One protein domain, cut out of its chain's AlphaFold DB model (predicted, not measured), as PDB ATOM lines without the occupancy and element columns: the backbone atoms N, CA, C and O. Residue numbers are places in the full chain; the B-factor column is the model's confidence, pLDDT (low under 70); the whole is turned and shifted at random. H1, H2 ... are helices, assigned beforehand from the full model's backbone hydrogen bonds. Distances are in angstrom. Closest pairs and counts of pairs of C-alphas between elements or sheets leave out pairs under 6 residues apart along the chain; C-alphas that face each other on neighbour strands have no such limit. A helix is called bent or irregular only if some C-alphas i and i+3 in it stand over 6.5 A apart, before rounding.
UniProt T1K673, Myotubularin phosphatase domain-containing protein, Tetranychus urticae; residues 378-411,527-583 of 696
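What this domain is: This is residues 378 to 411 and 527 to 583 of the 696 residues of the protein "Myotubularin phosphatase domain-containing protein" of Tetranychus urticae (UniProt T1K673). One long, straight helix, H1, runs along one side of a mass of loops made by residues 527 to 569 and 574 to 583, and its last part, residues 404 to 411, sticks out past them. The very short helix H2 is set among these loops, away from H1. The printed part has 91 residues with two named helices, H1 then H2, and no named strand; the class is all helix, with 37 of the 91 residues in named elements. The whole is loose, with a radius of gyration of the C-alphas of 15.5 A, and only just elongated, spanning 53 by 27 by 17 A.

How they stand to each other: H1, residues 379 to 411, is not bent, and within it every pair of O i and N i+4 is within hydrogen-bond range. Residues 404 to 411, which belong to H1, stand free. Among the loops, residues 559 to 560 and 567 to 568 form a short antiparallel pairing. H2, residues 570 to 573, is too short for any O i to N i+4 pair, and its one O i to N i+3 pair is not within range. H1 and H2 are apart, with no C-alpha of the one within 8 A of the other.

Where its parts are: H1 begins at C-alpha 379, at (-45.812, 26.620, -5.218), and ends 47.7 A away at C-alpha 411, at (-54.024, 32.567, 41.341). Residues 527 to 569 hold no named element. H2 follows and ends at C-alpha 573, at (-35.275, 43.113, 7.896).

The domain as a whole: The two C-alphas farthest apart, those of Met 411 and Glu 554, are 53.8 A apart. Without residues 404 to 411 the body spans 42 by 27 by 16 A. Residues 412 to 526 are not printed; across this cut, which the link from H1 to H2 spans, C-alphas 411 and 527 are 20.2 A apart. The mean pLDDT of the printed part is 73.1, and 23 residues are under 70, among them residues 552 to 557 and 574 to 583.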
ATOM      1  N   SER A 378     -43.470  30.412  -7.239       68.31
ATOM      2  CA  SER A 378     -43.604  28.961  -7.269       68.31
ATOM      3  C   SER A 378     -44.540  28.471  -6.157       68.31
ATOM      4  O   SER A 378     -44.786  29.148  -5.157       68.31
ATOM      5  N   ASN A 379     -45.065  27.255  -6.306       70.94
ATOM      6  CA  ASN A 379     -45.812  26.620  -5.218       70.94
ATOM      7  C   ASN A 379     -44.909  26.320  -4.009       70.94
ATOM      8  O   ASN A 379     -45.397  26.284  -2.886       70.94
ATOM      9  N   GLU A 380     -43.613  26.106  -4.229       70.19
ATOM     10  CA  GLU A 380     -42.645  25.800  -3.175       70.19
ATOM     11  C   GLU A 380     -42.372  27.017  -2.282       70.19
ATOM     12  O   GLU A 380     -42.342  26.880  -1.057       70.19
ATOM     13  N   ASP A 381     -42.287  28.213  -2.872       70.12
ATOM     14  CA  ASP A 381     -42.183  29.477  -2.133       70.12
ATOM     15  C   ASP A 381     -43.405  29.678  -1.231       70.12
ATOM     16  O   ASP A 381     -43.273  29.904  -0.026       70.12
ATOM     17  N   LEU A 382     -44.604  29.506  -1.802       73.75
ATOM     18  CA  LEU A 382     -45.870  29.613  -1.074       73.75
ATOM     19  C   LEU A 382     -45.948  28.615   0.084       73.75
ATOM     20  O   LEU A 382     -46.315  28.988   1.199       73.75
ATOM     21  N   ILE A 383     -45.583  27.354  -0.158       75.50
ATOM     22  CA  ILE A 383     -45.567  26.310   0.873       75.50
ATOM     23  C   ILE A 383     -44.564  26.658   1.971       75.50
ATOM     24  O   ILE A 383     -44.889  26.531   3.150       75.50
ATOM     25  N   THR A 384     -43.367  27.117   1.610       73.75
ATOM     26  CA  THR A 384     -42.313  27.453   2.573       73.75
ATOM     27  C   THR A 384     -42.734  28.596   3.485       73.75
ATOM     28  O   THR A 384     -42.569  28.514   4.701       73.75
ATOM     29  N   VAL A 385     -43.319  29.644   2.911       73.38
ATOM     30  CA  VAL A 385     -43.836  30.799   3.654       73.38
ATOM     31  C   VAL A 385     -44.971  30.376   4.578       73.38
ATOM     32  O   VAL A 385     -44.939  30.687   5.766       73.38
ATOM     33  N   THR A 386     -45.924  29.599   4.060       76.62
ATOM     34  CA  THR A 386     -47.062  29.094   4.842       76.62
ATOM     35  C   THR A 386     -46.590  28.213   5.998       76.62
ATOM     36  O   THR A 386     -47.062  28.350   7.121       76.62
ATOM     37  N   TYR A 387     -45.615  27.332   5.760       77.00
ATOM     38  CA  TYR A 387     -45.047  26.478   6.798       77.00
ATOM     39  C   TYR A 387     -44.361  27.292   7.902       77.00
ATOM     40  O   TYR A 387     -44.604  27.046   9.081       77.00
ATOM     41  N   LYS A 388     -43.539  28.284   7.531       72.62
ATOM     42  CA  LYS A 388     -42.871  29.176   8.493       72.62
ATOM     43  C   LYS A 388     -43.880  29.963   9.327       72.62
ATOM     44  O   LYS A 388     -43.685  30.123  10.528       72.62
ATOM     45  N   HIS A 389     -44.967  30.418   8.706       76.56
ATOM     46  CA  HIS A 389     -46.051  31.099   9.407       76.56
ATOM     47  C   HIS A 389     -46.738  30.175  10.416       76.56
ATOM     48  O   HIS A 389     -46.851  30.543  11.582       76.56
ATOM     49  N   ILE A 390     -47.101  28.952  10.010       79.50
ATOM     50  CA  ILE A 390     -47.688  27.942  10.908       79.50
ATOM     51  C   ILE A 390     -46.762  27.670  12.097       79.50
ATOM     52  O   ILE A 390     -47.215  27.724  13.236       79.50
ATOM     53  N   GLN A 391     -45.469  27.441  11.857       73.88
ATOM     54  CA  GLN A 391     -44.505  27.190  12.931       73.88
ATOM     55  C   GLN A 391     -44.424  28.374  13.910       73.88
ATOM     56  O   GLN A 391     -44.454  28.176  15.123       73.88
ATOM     57  N   SER A 392     -44.371  29.605  13.394       73.50
ATOM     58  CA  SER A 392     -44.375  30.807  14.233       73.50
ATOM     59  C   SER A 392     -45.636  30.898  15.098       73.50
ATOM     60  O   SER A 392     -45.554  31.307  16.254       73.50
ATOM     61  N   LEU A 393     -46.802  30.532  14.557       76.81
ATOM     62  CA  LEU A 393     -48.058  30.517  15.308       76.81
ATOM     63  C   LEU A 393     -48.074  29.411  16.371       76.81
ATOM     64  O   LEU A 393     -48.508  29.662  17.491       76.81
ATOM     65  N   GLU A 394     -47.575  28.211  16.067       75.94
ATOM     66  CA  GLU A 394     -47.476  27.102  17.028       75.94
ATOM     67  C   GLU A 394     -46.576  27.450  18.225       75.94
ATOM     68  O   GLU A 394     -46.938  27.186  19.376       75.94
ATOM     69  N   GLU A 395     -45.416  28.062  17.970       75.12
ATOM     70  CA  GLU A 395     -44.503  28.540  19.017       75.12
ATOM     71  C   GLU A 395     -45.173  29.620  19.877       75.12
ATOM     72  O   GLU A 395     -45.127  29.557  21.108       75.12
ATOM     73  N   HIS A 396     -45.895  30.544  19.240       77.50
ATOM     74  CA  HIS A 396     -46.632  31.585  19.942       77.50
ATOM     75  C   HIS A 396     -47.769  31.032  20.812       77.50
ATOM     76  O   HIS A 396     -47.922  31.437  21.965       77.50
ATOM     77  N   ILE A 397     -48.537  30.064  20.301       77.81
ATOM     78  CA  ILE A 397     -49.589  29.376  21.060       77.81
ATOM     79  C   ILE A 397     -48.991  28.702  22.296       77.81
ATOM     80  O   ILE A 397     -49.542  28.851  23.387       77.81
ATOM     81  N   ARG A 398     -47.851  28.011  22.158       77.38
ATOM     82  CA  ARG A 398     -47.171  27.365  23.290       77.38
ATOM     83  C   ARG A 398     -46.777  28.381  24.361       77.38
ATOM     84  O   ARG A 398     -47.056  28.166  25.536       77.38
ATOM     85  N   PHE A 399     -46.199  29.509  23.957       78.62
ATOM     86  CA  PHE A 399     -45.860  30.591  24.879       78.62
ATOM     87  C   PHE A 399     -47.083  31.150  25.615       78.62
ATOM     88  O   PHE A 399     -47.044  31.342  26.831       78.62
ATOM     89  N   LEU A 400     -48.183  31.403  24.900       76.31
ATOM     90  CA  LEU A 400     -49.419  31.879  25.521       76.31
ATOM     91  C   LEU A 400     -49.970  30.849  26.516       76.31
ATOM     92  O   LEU A 400     -50.354  31.225  27.620       76.31
ATOM     93  N   GLN A 401     -49.952  29.559  26.171       80.25
ATOM     94  CA  GLN A 401     -50.375  28.474  27.062       80.25
ATOM     95  C   GLN A 401     -49.533  28.410  28.342       80.25
ATOM     96  O   GLN A 401     -50.087  28.266  29.432       80.25
ATOM     97  N   GLU A 402     -48.211  28.540  28.232       81.25
ATOM     98  CA  GLU A 402     -47.309  28.555  29.389       81.25
ATOM     99  C   GLU A 402     -47.551  29.769  30.292       81.25
ATOM    100  O   GLU A 402     -47.619  29.616  31.513       81.25
ATOM    101  N   ASN A 403     -47.756  30.955  29.711       77.94
ATOM    102  CA  ASN A 403     -48.084  32.156  30.477       77.94
ATOM    103  C   ASN A 403     -49.432  32.035  31.187       77.94
ATOM    104  O   ASN A 403     -49.521  32.376  32.366       77.94
ATOM    105  N   ILE A 404     -50.455  31.516  30.500       79.44
ATOM    106  CA  ILE A 404     -51.773  31.274  31.096       79.44
ATOM    107  C   ILE A 404     -51.639  30.309  32.276       79.44
ATOM    108  O   ILE A 404     -52.098  30.610  33.377       79.44
ATOM    109  N   LYS A 405     -50.923  29.196  32.090       81.06
ATOM    110  CA  LYS A 405     -50.709  28.193  33.138       81.06
ATOM    111  C   LYS A 405     -49.945  28.747  34.344       81.06
ATOM    112  O   LYS A 405     -50.357  28.524  35.481       81.06
ATOM    113  N   ALA A 406     -48.861  29.491  34.119       78.06
ATOM    114  CA  ALA A 406     -48.080  30.105  35.194       78.06
ATOM    115  C   ALA A 406     -48.920  31.075  36.042       78.06
ATOM    116  O   ALA A 406     -48.646  31.282  37.225       78.06
ATOM    117  N   GLN A 407     -49.946  31.676  35.446       73.25
ATOM    118  CA  GLN A 407     -50.824  32.628  36.116       73.25
ATOM    119  C   GLN A 407     -51.972  31.926  36.833       73.25
ATOM    120  O   GLN A 407     -52.249  32.266  37.980       73.25
ATOM    121  N   GLU A 408     -52.538  30.861  36.258       77.62
ATOM    122  CA  GLU A 408     -53.434  29.966  36.999       77.62
ATOM    123  C   GLU A 408     -52.769  29.422  38.273       77.62
ATOM    124  O   GLU A 408     -53.413  29.316  39.316       77.62
ATOM    125  N   GLU A 409     -51.480  29.075  38.210       80.62
ATOM    126  CA  GLU A 409     -50.711  28.614  39.369       80.62
ATOM    127  C   GLU A 409     -50.529  29.718  40.423       80.62
ATOM    128  O   GLU A 409     -50.682  29.449  41.616       80.62
ATOM    129  N   LYS A 410     -50.284  30.969  40.008       76.56
ATOM    130  CA  LYS A 410     -50.218  32.124  40.923       76.56
ATOM    131  C   LYS A 410     -51.566  32.418  41.581       76.56
ATOM    132  O   LYS A 410     -51.597  32.605  42.792       76.56
ATOM    133  N   MET A 411     -52.661  32.380  40.820       71.44
ATOM    134  CA  MET A 411     -54.024  32.567  41.341       71.44
ATOM    135  C   MET A 411     -54.426  31.447  42.312       71.44
ATOM    136  O   MET A 411     -55.074  31.692  43.328       71.44
ATOM    137  N   SER A 527     -51.710  42.039  24.659       69.12
ATOM    138  CA  SER A 527     -50.461  42.567  24.105       69.12
ATOM    139  C   SER A 527     -49.502  41.463  23.639       69.12
ATOM    140  O   SER A 527     -48.789  41.653  22.654       69.12
ATOM    141  N   CYS A 528     -49.476  40.308  24.313       68.50
ATOM    142  CA  CYS A 528     -48.716  39.150  23.849       68.50
ATOM    143  C   CYS A 528     -49.337  38.544  22.585       68.50
ATOM    144  O   CYS A 528     -48.591  38.276  21.650       68.50
ATOM    145  N   MET A 529     -50.659  38.378  22.516       68.88
ATOM    146  CA  MET A 529     -51.366  37.858  21.336       68.88
ATOM    147  C   MET A 529     -51.112  38.709  20.088       68.88
ATOM    148  O   MET A 529     -50.925  38.175  19.002       68.88
ATOM    149  N   GLU A 530     -51.051  40.032  20.247       73.25
ATOM    150  CA  GLU A 530     -50.784  40.982  19.160       73.25
ATOM    151  C   GLU A 530     -49.302  41.042  18.743       73.25
ATOM    152  O   GLU A 530     -48.944  41.763  17.812       73.25
ATOM    153  N   SER A 531     -48.415  40.291  19.408       73.25
ATOM    154  CA  SER A 531     -46.982  40.300  19.090       73.25
ATOM    155  C   SER A 531     -46.621  39.510  17.826       73.25
ATOM    156  O   SER A 531     -45.528  39.701  17.292       73.25
ATOM    157  N   VAL A 532     -47.520  38.650  17.330       77.44
ATOM    158  CA  VAL A 532     -47.345  37.858  16.102       77.44
ATOM    159  C   VAL A 532     -48.510  38.116  15.151       77.44
ATOM    160  O   VAL A 532     -49.673  38.067  15.543       77.44
ATOM    161  N   ALA A 533     -48.209  38.344  13.877       79.75
ATOM    162  CA  ALA A 533     -49.214  38.551  12.850       79.75
ATOM    163  C   ALA A 533     -49.981  37.261  12.543       79.75
ATOM    164  O   ALA A 533     -49.398  36.250  12.130       79.75
ATOM    165  N   LEU A 534     -51.305  37.336  12.673       77.38
ATOM    166  CA  LEU A 534     -52.221  36.275  12.253       77.38
ATOM    167  C   LEU A 534     -52.359  36.210  10.730       77.38
ATOM    168  O   LEU A 534     -52.458  35.117  10.186       77.38
ATOM    169  N   ASP A 535     -52.282  37.356  10.050       78.19
ATOM    170  CA  ASP A 535     -52.407  37.463   8.597       78.19
ATOM    171  C   ASP A 535     -51.087  37.901   7.965       78.19
ATOM    172  O   ASP A 535     -50.482  38.895   8.374       78.19
ATOM    173  N   TRP A 536     -50.632  37.169   6.948       82.44
ATOM    174  CA  TRP A 536     -49.433  37.513   6.185       82.44
ATOM    175  C   TRP A 536     -49.807  38.031   4.799       82.44
ATOM    176  O   TRP A 536     -50.616  37.447   4.079       82.44
ATOM    177  N   GLN A 537     -49.181  39.138   4.401       78.88
ATOM    178  CA  GLN A 537     -49.351  39.731   3.084       78.88
ATOM    179  C   GLN A 537     -48.979  38.715   1.998       78.88
ATOM    180  O   GLN A 537     -47.905  38.115   2.030       78.88
ATOM    181  N   SER A 538     -49.832  38.564   0.984       72.69
ATOM    182  CA  SER A 538     -49.499  37.726  -0.168       72.69
ATOM    183  C   SER A 538     -48.265  38.260  -0.901       72.69
ATOM    184  O   SER A 538     -48.215  39.427  -1.306       72.69
ATOM    185  N   LEU A 539     -47.293  37.379  -1.143       68.25
ATOM    186  CA  LEU A 539     -46.104  37.688  -1.938       68.25
ATOM    187  C   LEU A 539     -46.450  38.056  -3.381       68.25
ATOM    188  O   LEU A 539     -45.766  38.904  -3.952       68.25
ATOM    189  N   ARG A 540     -47.532  37.505  -3.953       64.50
ATOM    190  CA  ARG A 540     -47.994  37.817  -5.321       64.50
ATOM    191  C   ARG A 540     -48.244  39.303  -5.544       64.50
ATOM    192  O   ARG A 540     -47.977  39.812  -6.631       64.50
ATOM    193  N   ASN A 541     -48.730  39.988  -4.513       62.50
ATOM    194  CA  ASN A 541     -49.149  41.384  -4.599       62.50
ATOM    195  C   ASN A 541     -48.086  42.360  -4.072       62.50
ATOM    196  O   ASN A 541     -48.248  43.570  -4.212       62.50
ATOM    197  N   SER A 542     -46.995  41.858  -3.488       72.19
ATOM    198  CA  SER A 542     -45.931  42.688  -2.925       72.19
ATOM    199  C   SER A 542     -44.825  42.941  -3.948       72.19
ATOM    200  O   SER A 542     -44.003  42.069  -4.237       72.19
ATOM    201  N   LYS A 543     -44.838  44.147  -4.523       73.88
ATOM    202  CA  LYS A 543     -43.849  44.602  -5.515       73.88
ATOM    203  C   LYS A 543     -42.697  45.389  -4.898       73.88
ATOM    204  O   LYS A 543     -41.627  45.456  -5.485       73.88
ATOM    205  N   GLU A 544     -42.900  45.921  -3.700       83.56
ATOM    206  CA  GLU A 544     -41.991  46.855  -3.047       83.56
ATOM    207  C   GLU A 544     -41.843  46.513  -1.567       83.56
ATOM    208  O   GLU A 544     -42.782  46.042  -0.918       83.56
ATOM    209  N   CYS A 545     -40.663  46.784  -1.013       83.44
ATOM    210  CA  CYS A 545     -40.440  46.691   0.421       83.44
ATOM    211  C   CYS A 545     -41.352  47.663   1.164       83.44
ATOM    212  O   CYS A 545     -41.316  48.862   0.902       83.44
ATOM    213  N   HIS A 546     -42.070  47.158   2.169       84.44
ATOM    214  CA  HIS A 546     -43.026  47.952   2.933       84.44
ATOM    215  C   HIS A 546     -42.425  49.231   3.551       84.44
ATOM    216  O   HIS A 546     -43.099  50.251   3.626       84.44
ATOM    217  N   THR A 547     -41.155  49.203   3.979       83.31
ATOM    218  CA  THR A 547     -40.506  50.363   4.621       83.31
ATOM    219  C   THR A 547     -39.809  51.300   3.650       83.31
ATOM    220  O   THR A 547     -40.001  52.508   3.725       83.31
ATOM    221  N   CYS A 548     -38.909  50.779   2.813       83.94
ATOM    222  CA  CYS A 548     -38.047  51.631   1.991       83.94
ATOM    223  C   CYS A 548     -38.567  51.822   0.568       83.94
ATOM    224  O   CYS A 548     -37.861  52.430  -0.233       83.94
ATOM    225  N   SER A 549     -39.738  51.256   0.250       84.44
ATOM    226  CA  SER A 549     -40.318  51.219  -1.101       84.44
ATOM    227  C   SER A 549     -39.334  50.712  -2.155       84.44
ATOM    228  O   SER A 549     -39.428  51.039  -3.330       84.44
ATOM    229  N   TYR A 550     -38.335  49.932  -1.730       78.25
ATOM    230  CA  TYR A 550     -37.386  49.327  -2.646       78.25
ATOM    231  C   TYR A 550     -38.138  48.308  -3.483       78.25
ATOM    232  O   TYR A 550     -38.632  47.320  -2.930       78.25
ATOM    233  N   ASP A 551     -38.198  48.556  -4.786       75.19
ATOM    234  CA  ASP A 551     -38.727  47.609  -5.752       75.19
ATOM    235  C   ASP A 551     -38.014  46.276  -5.577       75.19
ATOM    236  O   ASP A 551     -36.791  46.159  -5.731       75.19
ATOM    237  N   PHE A 552     -38.787  45.251  -5.236       69.31
ATOM    238  CA  PHE A 552     -38.274  43.901  -5.207       69.31
ATOM    239  C   PHE A 552     -37.968  43.484  -6.639       69.31
ATOM    240  O   PHE A 552     -38.828  42.958  -7.345       69.31
ATOM    241  N   ALA A 553     -36.715  43.695  -7.054       55.38
ATOM    242  CA  ALA A 553     -36.188  43.019  -8.230       55.38
ATOM    243  C   ALA A 553     -36.383  41.501  -8.077       55.38
ATOM    244  O   ALA A 553     -36.436  40.972  -6.966       55.38
ATOM    245  N   GLU A 554     -36.503  40.809  -9.199       50.97
ATOM    246  CA  GLU A 554     -37.032  39.442  -9.292       50.97
ATOM    247  C   GLU A 554     -36.220  38.393  -8.519       50.97
ATOM    248  O   GLU A 554     -36.773  37.389  -8.083       50.97
ATOM    249  N   SER A 555     -34.935  38.656  -8.275       45.09
ATOM    250  CA  SER A 555     -34.029  37.801  -7.500       45.09
ATOM    251  C   SER A 555     -33.960  38.139  -6.006       45.09
ATOM    252  O   SER A 555     -33.281  37.445  -5.247       45.09
ATOM    253  N   ASN A 556     -34.621  39.211  -5.562       58.50
ATOM    254  CA  ASN A 556     -34.545  39.638  -4.175       58.50
ATOM    255  C   ASN A 556     -35.439  38.775  -3.296       58.50
ATOM    256  O   ASN A 556     -36.657  38.724  -3.473       58.50
ATOM    257  N   VAL A 557     -34.823  38.164  -2.287       58.47
ATOM    258  CA  VAL A 557     -35.550  37.458  -1.239       58.47
ATOM    259  C   VAL A 557     -36.458  38.454  -0.520       58.47
ATOM    260  O   VAL A 557     -36.028  39.515  -0.052       58.47
ATOM    261  N   ARG A 558     -37.738  38.100  -0.486       75.50
ATOM    262  CA  ARG A 558     -38.797  38.815   0.212       75.50
ATOM    263  C   ARG A 558     -38.960  38.171   1.572       75.50
ATOM    264  O   ARG A 558     -39.031  36.949   1.666       75.50
ATOM    265  N   PHE A 559     -39.031  38.985   2.612       74.50
ATOM    266  CA  PHE A 559     -39.135  38.471   3.965       74.50
ATOM    267  C   PHE A 559     -40.387  39.005   4.643       74.50
ATOM    268  O   PHE A 559     -40.548  40.220   4.761       74.50
ATOM    269  N   HIS A 560     -41.253  38.114   5.117       82.75
ATOM    270  CA  HIS A 560     -42.338  38.493   6.014       82.75
ATOM    271  C   HIS A 560     -41.792  38.854   7.391       82.75
ATOM    272  O   HIS A 560     -40.981  38.121   7.958       82.75
ATOM    273  N   CYS A 561     -42.259  39.966   7.949       79.44
ATOM    274  CA  CYS A 561     -42.065  40.266   9.361       79.44
ATOM    275  C   CYS A 561     -43.087  39.491  10.186       79.44
ATOM    276  O   CYS A 561     -44.284  39.562   9.918       79.44
ATOM    277  N   TRP A 562     -42.630  38.802  11.226       75.19
ATOM    278  CA  TRP A 562     -43.510  37.943  12.011       75.19
ATOM    279  C   TRP A 562     -44.446  38.729  12.930       75.19
ATOM    280  O   TRP A 562     -45.477  38.194  13.311       75.19
ATOM    281  N   ALA A 563     -44.138  39.996  13.236       75.62
ATOM    282  CA  ALA A 563     -45.011  40.868  14.029       75.62
ATOM    283  C   ALA A 563     -46.169  41.471  13.231       75.62
ATOM    284  O   ALA A 563     -47.279  41.546  13.735       75.62
ATOM    285  N   CYS A 564     -45.917  41.940  12.004       80.44
ATOM    286  CA  CYS A 564     -46.926  42.674  11.228       80.44
ATOM    287  C   CYS A 564     -47.401  41.955   9.961       80.44
ATOM    288  O   CYS A 564     -48.322  42.435   9.311       80.44
ATOM    289  N   GLY A 565     -46.767  40.844   9.574       79.19
ATOM    290  CA  GLY A 565     -47.146  40.054   8.400       79.19
ATOM    291  C   GLY A 565     -46.813  40.715   7.060       79.19
ATOM    292  O   GLY A 565     -47.125  40.163   6.009       79.19
ATOM    293  N   LEU A 566     -46.175  41.887   7.062       84.94
ATOM    294  CA  LEU A 566     -45.812  42.635   5.854       84.94
ATOM    295  C   LEU A 566     -44.456  42.188   5.304       84.94
ATOM    296  O   LEU A 566     -43.671  41.547   6.002       84.94
ATOM    297  N   ILE A 567     -44.173  42.541   4.049       82.56
ATOM    298  CA  ILE A 567     -42.985  42.070   3.328       82.56
ATOM    299  C   ILE A 567     -41.888  43.146   3.252       82.56
ATOM    300  O   ILE A 567     -42.120  44.294   2.861       82.56
ATOM    301  N   PHE A 568     -40.653  42.755   3.572       82.44
ATOM    302  CA  PHE A 568     -39.481  43.624   3.682       82.44
ATOM    303  C   PHE A 568     -38.293  43.094   2.865       82.44
ATOM    304  O   PHE A 568     -38.196  41.904   2.570       82.44
ATOM    305  N   CYS A 569     -37.379  43.992   2.482       76.62
ATOM    306  CA  CYS A 569     -36.110  43.620   1.855       76.62
ATOM    307  C   CYS A 569     -35.066  43.238   2.898       76.62
ATOM    308  O   CYS A 569     -35.153  43.648   4.053       76.62
ATOM    309  N   ILE A 570     -34.018  42.527   2.467       72.56
ATOM    310  CA  ILE A 570     -32.944  42.072   3.360       72.56
ATOM    311  C   ILE A 570     -32.333  43.209   4.198       72.56
ATOM    312  O   ILE A 570     -31.981  43.016   5.358       72.56
ATOM    313  N   ARG A 571     -32.247  44.426   3.645       73.44
ATOM    314  CA  ARG A 571     -31.728  45.606   4.359       73.44
ATOM    315  C   ARG A 571     -32.686  46.070   5.455       73.44
ATOM    316  O   ARG A 571     -32.241  46.385   6.553       73.44
ATOM    317  N   CYS A 572     -33.980  46.075   5.149       75.62
ATOM    318  CA  CYS A 572     -35.059  46.484   6.044       75.62
ATOM    319  C   CYS A 572     -35.583  45.355   6.926       75.62
ATOM    320  O   CYS A 572     -36.547  45.590   7.630       75.62
ATOM    321  N   ILE A 573     -35.002  44.155   6.895       70.75
ATOM    322  CA  ILE A 573     -35.275  43.113   7.896       70.75
ATOM    323  C   ILE A 573     -34.053  42.809   8.773       70.75
ATOM    324  O   ILE A 573     -34.155  42.130   9.788       70.75
ATOM    325  N   LYS A 574     -32.881  43.367   8.444       59.28
ATOM    326  CA  LYS A 574     -31.630  43.108   9.177       59.28
ATOM    327  C   LYS A 574     -31.626  43.620  10.627       59.28
ATOM    328  O   LYS A 574     -30.772  43.196  11.401       59.28
ATOM    329  N   LYS A 575     -32.542  44.520  11.015       55.41
ATOM    330  CA  LYS A 575     -32.741  44.891  12.427       55.41
ATOM    331  C   LYS A 575     -33.603  43.818  13.090       55.41
ATOM    332  O   LYS A 575     -34.823  43.848  12.975       55.41
ATOM    333  N   LYS A 576     -32.945  42.851  13.729       59.56
ATOM    334  CA  LYS A 576     -33.612  41.725  14.380       59.56
ATOM    335  C   LYS A 576     -34.136  42.134  15.763       59.56
ATOM    336  O   LYS A 576     -33.359  42.661  16.557       59.56
ATOM    337  N   MET A 577     -35.402  41.851  16.076       62.25
ATOM    338  CA  MET A 577     -35.919  41.878  17.450       62.25
ATOM    339  C   MET A 577     -36.608  40.553  17.785       62.25
ATOM    340  O   MET A 577     -37.336  40.005  16.957       62.25
ATOM    341  N   VAL A 578     -36.371  40.044  18.993       61.03
ATOM    342  CA  VAL A 578     -36.963  38.787  19.464       61.03
ATOM    343  C   VAL A 578     -38.388  39.061  19.924       61.03
ATOM    344  O   VAL A 578     -38.615  39.932  20.766       61.03
ATOM    345  N   LEU A 579     -39.340  38.310  19.379       66.00
ATOM    346  CA  LEU A 579     -40.724  38.362  19.822       66.00
ATOM    347  C   LEU A 579     -40.878  37.653  21.178       66.00
ATOM    348  O   LEU A 579     -40.260  36.605  21.382       66.00
ATOM    349  N   PRO A 580     -41.694  38.188  22.110       61.31
ATOM    350  CA  PRO A 580     -41.883  37.599  23.436       61.31
ATOM    351  C   PRO A 580     -42.203  36.097  23.403       61.31
ATOM    352  O   PRO A 580     -41.706  35.361  24.252       61.31
ATOM    353  N   GLY A 581     -42.955  35.647  22.387       57.31
ATOM    354  CA  GLY A 581     -43.421  34.268  22.245       57.31
ATOM    355  C   GLY A 581     -42.464  33.256  21.629       57.31
ATOM    356  O   GLY A 581     -42.806  32.083  21.543       57.31
ATOM    357  N   HIS A 582     -41.258  33.671  21.259       59.81
ATOM    358  CA  HIS A 582     -40.274  32.794  20.624       59.81
ATOM    359  C   HIS A 582     -39.023  32.570  21.491       59.81
ATOM    360  O   HIS A 582     -37.960  32.195  21.004       59.81
ATOM    361  N   ARG A 583     -39.138  32.808  22.804       51.78
ATOM    362  CA  ARG A 583     -38.043  32.714  23.792       51.78
ATOM    363  C   ARG A 583     -37.729  31.295  24.304       51.78
ATOM    364  O   ARG A 583     -36.849  31.141  25.142       51.78
TER     365      ARG A 583